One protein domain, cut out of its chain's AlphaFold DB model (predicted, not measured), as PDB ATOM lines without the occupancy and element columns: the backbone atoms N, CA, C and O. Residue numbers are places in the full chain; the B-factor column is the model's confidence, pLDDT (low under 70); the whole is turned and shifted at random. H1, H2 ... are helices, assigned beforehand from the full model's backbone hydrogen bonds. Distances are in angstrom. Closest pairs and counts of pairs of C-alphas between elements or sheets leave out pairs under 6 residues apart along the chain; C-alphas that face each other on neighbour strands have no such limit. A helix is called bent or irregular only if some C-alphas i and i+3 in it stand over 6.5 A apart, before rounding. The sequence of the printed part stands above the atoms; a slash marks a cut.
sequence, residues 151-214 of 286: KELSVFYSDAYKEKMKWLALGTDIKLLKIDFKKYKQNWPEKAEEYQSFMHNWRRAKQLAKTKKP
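AT A GLANCE: This is residues 151 to 214 of the 286 residues of an uncharacterized protein of Elusimicrobia bacterium (UniProt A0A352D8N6). What is the shape? It is a long, loose hairpin: H4 runs one way, the bent H1 the other, and short H2 and H3 sit at the end where they are joined. What makes it up? The 64 printed residues have H1, H2, H3 and H4 in that order, no named strand: all helix. It is a rod of 41 by 19 by 18 A, radius of gyration of the C-alphas 13.4 A.

HOW THE PARTS SIT: What touches the longest helix? H4, residues 189 to 208, touches arm H1a, residues 151 to 159, with residues 202 to 208 alone, opposite ways; the closest C-alphas, Ser 154 and Ala 205, are 5.2 A apart. It touches H3, residues 181 to 187, with residues 191 to 193 alone, in a hairpin; the closest C-alphas, Lys 185 and Ala 192, are 5.1 A apart. And the others? Arm H1b, residues 162 to 169, is close to H4 but not clearly touching, the closest C-alphas, Leu 168 and Lys 191, 6.2 A apart. H2, residues 174 to 179, touches H3 only at the corner, the closest C-alphas, Leu 176 and Tyr 184, 5.4 A apart. Which backbones are complete? Every O i to N i+4 pair is within hydrogen-bond range in H1b, H3 and H4, but 4 of 5 in H1a and 1 of 2 in H2.

IN THESE COORDINATES: Where does H4 run? Its C-alphas go from (143.965, 124.426, 170.054) to (150.880, 151.620, 173.154), 28.2 A. Where does H1 bend? By its hydrogen bonds H1, residues 151 to 169, was assigned as one helix, but C-alphas 159 and 162 are 6.7 A apart, and its arms stand at a steep tilt of 51 degrees.

THE WHOLE: How far does it reach? The two C-alphas farthest apart, Asn 187 and Lys 213, are 40.6 A apart. Is anything broken or uncertain? The printed part has no cut, its three links are tight, and no printed residue is under 70 in pLDDT.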
ATOM      1  N   LYS A 151     152.847 152.785 166.664       97.19
ATOM      2  CA  LYS A 151     151.878 153.300 165.689       97.19
ATOM      3  C   LYS A 151     151.998 152.530 164.377       97.19
ATOM      4  O   LYS A 151     150.996 152.027 163.876       97.19
ATOM      5  N   GLU A 152     153.218 152.392 163.883       97.38
ATOM      6  CA  GLU A 152     153.578 151.637 162.689       97.38
ATOM      7  C   GLU A 152     153.309 150.144 162.898       97.38
ATOM      8  O   GLU A 152     152.634 149.530 162.077       97.38
ATOM      9  N   LEU A 153     153.683 149.585 164.054       97.19
ATOM     10  CA  LEU A 153     153.379 148.194 164.404       97.19
ATOM     11  C   LEU A 153     151.874 147.886 164.358       97.19
ATOM     12  O   LEU A 153     151.455 146.832 163.888       97.19
ATOM     13  N   SER A 154     151.028 148.804 164.836       96.38
ATOM     14  CA  SER A 154     149.573 148.631 164.767       96.38
ATOM     15  C   SER A 154     149.048 148.600 163.328       96.38
ATOM     16  O   SER A 154     148.041 147.928 163.079       96.38
ATOM     17  N   VAL A 155     149.661 149.362 162.418       96.00
ATOM     18  CA  VAL A 155     149.338 149.335 160.984       96.00
ATOM     19  C   VAL A 155     149.816 148.016 160.388       96.00
ATOM     20  O   VAL A 155     149.012 147.313 159.785       96.00
ATOM     21  N   PHE A 156     151.045 147.602 160.700       95.56
ATOM     22  CA  PHE A 156     151.603 146.324 160.269       95.56
ATOM     23  C   PHE A 156     150.702 145.132 160.626       95.56
ATOM     24  O   PHE A 156     150.409 144.306 159.770       95.56
ATOM     25  N   TYR A 157     150.185 145.058 161.856       95.94
ATOM     26  CA  TYR A 157     149.233 144.004 162.231       95.94
ATOM     27  C   TYR A 157     147.960 144.001 161.367       95.94
ATOM     28  O   TYR A 157     147.381 142.941 161.133       95.94
ATOM     29  N   SER A 158     147.509 145.168 160.904       94.38
ATOM     30  CA  SER A 158     146.382 145.262 159.973       94.38
ATOM     31  C   SER A 158     146.731 144.638 158.624       94.38
ATOM     32  O   SER A 158     145.944 143.856 158.094       94.38
ATOM     33  N   ASP A 159     147.921 144.940 158.110       92.31
ATOM     34  CA  ASP A 159     148.400 144.446 156.818       92.31
ATOM     35  C   ASP A 159     148.675 142.933 156.869       92.31
ATOM     36  O   ASP A 159     148.246 142.175 155.996       92.31
ATOM     37  N   ALA A 160     149.295 142.464 157.955       91.31
ATOM     38  CA  ALA A 160     149.617 141.059 158.185       91.31
ATOM     39  C   ALA A 160     148.390 140.185 158.503       91.31
ATOM     40  O   ALA A 160     148.472 138.957 158.420       91.31
ATOM     41  N   TYR A 161     147.235 140.775 158.846       91.62
ATOM     42  CA  TYR A 161     146.042 140.017 159.239       91.62
ATOM     43  C   TYR A 161     145.585 139.050 158.144       91.62
ATOM     44  O   TYR A 161     145.289 137.888 158.427       91.62
ATOM     45  N   LYS A 162     145.552 139.505 156.884       88.06
ATOM     46  CA  LYS A 162     145.115 138.674 155.753       88.06
ATOM     47  C   LYS A 162     146.000 137.439 155.602       88.06
ATOM     48  O   LYS A 162     145.478 136.335 155.454       88.06
ATOM     49  N   GLU A 163     147.314 137.617 155.682       84.62
ATOM     50  CA  GLU A 163     148.279 136.524 155.562       84.62
ATOM     51  C   GLU A 163     148.198 135.582 156.764       84.62
ATOM     52  O   GLU A 163     148.131 134.365 156.585       84.62
ATOM     53  N   LYS A 164     148.050 136.111 157.986       86.44
ATOM     54  CA  LYS A 164     147.807 135.279 159.172       86.44
ATOM     55  C   LYS A 164     146.550 134.421 159.018       86.44
ATOM     56  O   LYS A 164     146.569 133.252 159.393       86.44
ATOM     57  N   MET A 165     145.469 134.959 158.443       88.50
ATOM     58  CA  MET A 165     144.247 134.179 158.204       88.50
ATOM     59  C   MET A 165     144.458 133.061 157.179       88.50
ATOM     60  O   MET A 165     143.906 131.979 157.368       88.50
ATOM     61  N   LYS A 166     145.264 133.279 156.128       85.19
ATOM     62  CA  LYS A 166     145.619 132.211 155.177       85.19
ATOM     63  C   LYS A 166     146.384 131.085 155.869       85.19
ATOM     64  O   LYS A 166     146.027 129.926 155.696       85.19
ATOM     65  N   TRP A 167     147.375 131.429 156.691       82.00
ATOM     66  CA  TRP A 167     148.157 130.454 157.455       82.00
ATOM     67  C   TRP A 167     147.304 129.641 158.426       82.00
ATOM     68  O   TRP A 167     147.445 128.424 158.500       82.00
ATOM     69  N   LEU A 168     146.388 130.292 159.145       86.06
ATOM     70  CA  LEU A 168     145.478 129.591 160.051       86.06
ATOM     71  C   LEU A 168     144.503 128.674 159.309       86.06
ATOM     72  O   LEU A 168     144.093 127.670 159.877       86.06
ATOM     73  N   ALA A 169     144.138 128.992 158.063       86.62
ATOM     74  CA  ALA A 169     143.244 128.170 157.252       86.62
ATOM     75  C   ALA A 169     143.888 126.866 156.748       86.62
ATOM     76  O   ALA A 169     143.169 125.959 156.328       86.62
ATOM     77  N   LEU A 170     145.221 126.739 156.792       84.00
ATOM     78  CA  LEU A 170     145.904 125.504 156.415       84.00
ATOM     79  C   LEU A 170     145.573 124.393 157.418       84.00
ATOM     80  O   LEU A 170     145.959 124.449 158.583       84.00
ATOM     81  N   GLY A 171     144.845 123.376 156.953       84.06
ATOM     82  CA  GLY A 171     144.460 122.223 157.770       84.06
ATOM     83  C   GLY A 171     143.343 122.492 158.786       84.06
ATOM     84  O   GLY A 171     143.113 121.650 159.655       84.06
ATOM     85  N   THR A 172     142.634 123.625 158.691       90.31
ATOM     86  CA  THR A 172     141.528 123.968 159.602       90.31
ATOM     87  C   THR A 172     140.266 124.414 158.860       90.31
ATOM     88  O   THR A 172     140.317 124.857 157.712       90.31
ATOM     89  N   ASP A 173     139.110 124.353 159.531       91.88
ATOM     90  CA  ASP A 173     137.912 125.073 159.085       91.88
ATOM     91  C   ASP A 173     137.913 126.489 159.674       91.88
ATOM     92  O   ASP A 173     137.315 126.771 160.718       91.88
ATOM     93  N   ILE A 174     138.590 127.407 158.984       92.50
ATOM     94  CA  ILE A 174     138.734 128.798 159.427       92.50
ATOM     95  C   ILE A 174     137.393 129.539 159.566       92.50
ATOM     96  O   ILE A 174     137.323 130.558 160.255       92.50
ATOM     97  N   LYS A 175     136.298 129.052 158.959       93.19
ATOM     98  CA  LYS A 175     134.970 129.661 159.142       93.19
ATOM     99  C   LYS A 175     134.486 129.491 160.582       93.19
ATOM    100  O   LYS A 175     133.863 130.410 161.121       93.19
ATOM    101  N   LEU A 176     134.834 128.373 161.233       93.56
ATOM    102  CA  LEU A 176     134.513 128.141 162.641       93.56
ATOM    103  C   LEU A 176     135.176 129.167 163.562       93.56
ATOM    104  O   LEU A 176     134.575 129.524 164.565       93.56
ATOM    105  N   LEU A 177     136.333 129.733 163.200       91.75
ATOM    106  CA  LEU A 177     136.981 130.792 163.985       91.75
ATOM    107  C   LEU A 177     136.037 131.983 164.250       91.75
ATOM    108  O   LEU A 177     136.085 132.580 165.324       91.75
ATOM    109  N   LYS A 178     135.182 132.328 163.274       88.50
ATOM    110  CA  LYS A 178     134.230 133.450 163.366       88.50
ATOM    111  C   LYS A 178     132.865 133.040 163.917       88.50
ATOM    112  O   LYS A 178     132.231 133.848 164.585       88.50
ATOM    113  N   ILE A 179     132.405 131.831 163.597       93.81
ATOM    114  CA  ILE A 179     131.044 131.365 163.908       93.81
ATOM    115  C   ILE A 179     130.979 130.712 165.296       93.81
ATOM    116  O   ILE A 179     130.041 130.958 166.045       93.81
ATOM    117  N   ASP A 180     131.980 129.900 165.647       95.69
ATOM    118  CA  ASP A 180     132.067 129.185 166.922       95.69
ATOM    119  C   ASP A 180     133.538 128.975 167.317       95.69
ATOM    120  O   ASP A 180     134.140 127.913 167.114       95.69
ATOM    121  N   PHE A 181     134.133 130.018 167.901       94.19
ATOM    122  CA  PHE A 181     135.532 129.982 168.327       94.19
ATOM    123  C   PHE A 181     135.801 128.902 169.389       94.19
ATOM    124  O   PHE A 181     136.910 128.372 169.454       94.19
ATOM    125  N   LYS A 182     134.802 128.535 170.206       96.25
ATOM    126  CA  LYS A 182     134.950 127.471 171.209       96.25
ATOM    127  C   LYS A 182     135.156 126.125 170.518       96.25
ATOM    128  O   LYS A 182     136.104 125.423 170.859       96.25
ATOM    129  N   LYS A 183     134.326 125.803 169.520       96.38
ATOM    130  CA  LYS A 183     134.482 124.594 168.700       96.38
ATOM    131  C   LYS A 183     135.770 124.622 167.876       96.38
ATOM    132  O   LYS A 183     136.465 123.613 167.810       96.38
ATOM    133  N   TYR A 184     136.140 125.777 167.315       96.25
ATOM    134  CA  TYR A 184     137.429 125.936 166.630       96.25
ATOM    135  C   TYR A 184     138.608 125.619 167.565       96.25
ATOM    136  O   TYR A 184     139.472 124.826 167.210       96.25
ATOM    137  N   LYS A 185     138.616 126.170 168.788       96.56
ATOM    138  CA  LYS A 185     139.659 125.922 169.795       96.56
ATOM    139  C   LYS A 185     139.717 124.467 170.261       96.56
ATOM    140  O   LYS A 185     140.798 123.982 170.563       96.56
ATOM    141  N   GLN A 186     138.582 123.776 170.331       96.94
ATOM    142  CA  GLN A 186     138.546 122.348 170.665       96.94
ATOM    143  C   GLN A 186     139.195 121.489 169.575       96.94
ATOM    144  O   GLN A 186     139.919 120.553 169.896       96.94
ATOM    145  N   ASN A 187     138.955 121.823 168.305       96.44
ATOM    146  CA  ASN A 187     139.469 121.057 167.171       96.44
ATOM    147  C   ASN A 187     140.922 121.412 166.809       96.44
ATOM    148  O   ASN A 187     141.665 120.540 166.374       96.44
ATOM    149  N   TRP A 188     141.326 122.678 166.986       96.81
ATOM    150  CA  TRP A 188     142.656 123.190 166.631       96.81
ATOM    151  C   TRP A 188     143.208 124.134 167.718       96.81
ATOM    152  O   TRP A 188     143.298 125.349 167.499       96.81
ATOM    153  N   PRO A 189     143.565 123.609 168.905       95.81
ATOM    154  CA  PRO A 189     143.965 124.426 170.054       95.81
ATOM    155  C   PRO A 189     145.191 125.304 169.776       95.81
ATOM    156  O   PRO A 189     145.155 126.491 170.094       95.81
ATOM    157  N   GLU A 190     146.216 124.769 169.111       93.44
ATOM    158  CA  GLU A 190     147.443 125.506 168.769       93.44
ATOM    159  C   GLU A 190     147.147 126.692 167.837       93.44
ATOM    160  O   GLU A 190     147.529 127.830 168.104       93.44
ATOM    161  N   LYS A 191     146.354 126.467 166.780       91.00
ATOM    162  CA  LYS A 191     145.945 127.529 165.845       91.00
ATOM    163  C   LYS A 191     145.050 128.573 166.510       91.00
ATOM    164  O   LYS A 191     145.097 129.752 166.158       91.00
ATOM    165  N   ALA A 192     144.223 128.162 167.468       94.31
ATOM    166  CA  ALA A 192     143.415 129.083 168.256       94.31
ATOM    167  C   ALA A 192     144.281 129.956 169.176       94.31
ATOM    168  O   ALA A 192     144.027 131.157 169.273       94.31
ATOM    169  N   GLU A 193     145.309 129.388 169.806       94.00
ATOM    170  CA  GLU A 193     146.273 130.128 170.626       94.00
ATOM    171  C   GLU A 193     147.081 131.125 169.789       94.00
ATOM    172  O   GLU A 193     147.145 132.305 170.137       94.00
ATOM    173  N   GLU A 194     147.585 130.704 168.627       90.62
ATOM    174  CA  GLU A 194     148.252 131.591 167.670       90.62
ATOM    175  C   GLU A 194     147.373 132.796 167.282       90.62
ATOM    176  O   GLU A 194     147.844 133.936 167.231       90.62
ATOM    177  N   TYR A 195     146.084 132.563 167.001       92.94
ATOM    178  CA  TYR A 195     145.131 133.630 166.689       92.94
ATOM    179  C   TYR A 195     144.909 134.572 167.876       92.94
ATOM    180  O   TYR A 195     144.905 135.796 167.714       92.94
ATOM    181  N   GLN A 196     144.721 134.017 169.075       95.00
ATOM    182  CA  GLN A 196     144.519 134.808 170.286       95.00
ATOM    183  C   GLN A 196     145.742 135.673 170.595       95.00
ATOM    184  O   GLN A 196     145.566 136.857 170.888       95.00
ATOM    185  N   SER A 197     146.948 135.119 170.461       93.56
ATOM    186  CA  SER A 197     148.212 135.840 170.622       93.56
ATOM    187  C   SER A 197     148.326 136.992 169.620       93.56
ATOM    188  O   SER A 197     148.513 138.142 170.020       93.56
ATOM    189  N   PHE A 198     148.063 136.735 168.331       93.38
ATOM    190  CA  PHE A 198     148.057 137.776 167.297       93.38
ATOM    191  C   PHE A 198     147.083 138.917 167.632       93.38
ATOM    192  O   PHE A 198     147.448 140.094 167.619       93.38
ATOM    193  N   MET A 199     145.835 138.586 167.983       95.88
ATOM    194  CA  MET A 199     144.817 139.590 168.309       95.88
ATOM    195  C   MET A 199     145.125 140.343 169.607       95.88
ATOM    196  O   MET A 199     144.816 141.533 169.713       95.88
ATOM    197  N   HIS A 200     145.715 139.673 170.599       96.69
ATOM    198  CA  HIS A 200     146.175 140.301 171.833       96.69
ATOM    199  C   HIS A 200     147.286 141.316 171.542       96.69
ATOM    200  O   HIS A 200     147.148 142.487 171.908       96.69
ATOM    201  N   ASN A 201     148.325 140.908 170.811       95.62
ATOM    202  CA  ASN A 201     149.458 141.768 170.485       95.62
ATOM    203  C   ASN A 201     149.049 142.949 169.598       95.62
ATOM    204  O   ASN A 201     149.482 144.075 169.844       95.62
ATOM    205  N   TRP A 202     148.124 142.750 168.654       97.44
ATOM    206  CA  TRP A 202     147.582 143.853 167.861       97.44
ATOM    207  C   TRP A 202     146.860 144.895 168.730       97.44
ATOM    208  O   TRP A 202     147.063 146.103 168.579       97.44
ATOM    209  N   ARG A 203     146.032 144.456 169.687       97.75
ATOM    210  CA  ARG A 203     145.360 145.372 170.626       97.75
ATOM    211  C   ARG A 203     146.362 146.087 171.531       97.75
ATOM    212  O   ARG A 203     146.213 147.290 171.747       97.75
ATOM    213  N   ARG A 204     147.386 145.378 172.016       97.38
ATOM    214  CA  ARG A 204     148.480 145.954 172.809       97.38
ATOM    215  C   ARG A 204     149.224 147.032 172.017       97.38
ATOM    216  O   ARG A 204     149.380 148.140 172.522       97.38
ATOM    217  N   ALA A 205     149.582 146.769 170.759       97.56
ATOM    218  CA  ALA A 205     150.208 147.758 169.882       97.56
ATOM    219  C   ALA A 205     149.322 149.005 169.698       97.56
ATOM    220  O   ALA A 205     149.799 150.121 169.879       97.56
ATOM    221  N   LYS A 206     148.009 148.837 169.462       97.75
ATOM    222  CA  LYS A 206     147.045 149.958 169.380       97.75
ATOM    223  C   LYS A 206     146.992 150.808 170.649       97.75
ATOM    224  O   LYS A 206     146.801 152.021 170.568       97.75
ATOM    225  N   GLN A 207     147.097 150.190 171.823       97.56
ATOM    226  CA  GLN A 207     147.108 150.907 173.100       97.56
ATOM    227  C   GLN A 207     148.423 151.667 173.298       97.56
ATOM    228  O   GLN A 207     148.406 152.848 173.648       97.56
ATOM    229  N   LEU A 208     149.554 151.017 173.021       96.75
ATOM    230  CA  LEU A 208     150.880 151.620 173.154       96.75
ATOM    231  C   LEU A 208     151.103 152.743 172.138       96.75
ATOM    232  O   LEU A 208     151.682 153.758 172.501       96.75
ATOM    233  N   ALA A 209     150.547 152.648 170.929       96.88
ATOM    234  CA  ALA A 209     150.606 153.697 169.908       96.88
ATOM    235  C   ALA A 209     150.052 155.058 170.369       96.88
ATOM    236  O   ALA A 209     150.393 156.089 169.796       96.88
ATOM    237  N   LYS A 210     149.186 155.078 171.392       96.31
ATOM    238  CA  LYS A 210     148.608 156.312 171.948       96.31
ATOM    239  C   LYS A 210     149.517 157.002 172.964       96.31
ATOM    240  O   LYS A 210     149.328 158.181 173.233       96.31
ATOM    241  N   THR A 211     150.437 156.262 173.580       93.31
ATOM    242  CA  THR A 211     151.181 156.720 174.768       93.31
ATOM    243  C   THR A 211     152.692 156.652 174.597       93.31
ATOM    244  O   THR A 211     153.414 157.459 175.181       93.31
ATOM    245  N   LYS A 212     153.190 155.704 173.804       93.69
ATOM    246  CA  LYS A 212     154.610 155.497 173.550       93.69
ATOM    247  C   LYS A 212     155.039 156.255 172.303       93.69
ATOM    248  O   LYS A 212     154.347 156.263 171.289       93.69
ATOM    249  N   LYS A 213     156.208 156.877 172.408       93.44
ATOM    250  CA  LYS A 213     156.926 157.475 171.286       93.44
ATOM    251  C   LYS A 213     158.033 156.515 170.838       93.44
ATOM    252  O   LYS A 213     158.487 155.727 171.676       93.44
ATOM    253  N   PRO A 214     158.482 156.608 169.575       95.19
ATOM    254  CA  PRO A 214     159.686 155.918 169.132       95.19
ATOM    255  C   PRO A 214     160.850 156.210 170.076       95.19
ATOM    256  O   PRO A 214     160.973 157.330 170.589       95.19
TER     257      PRO A 214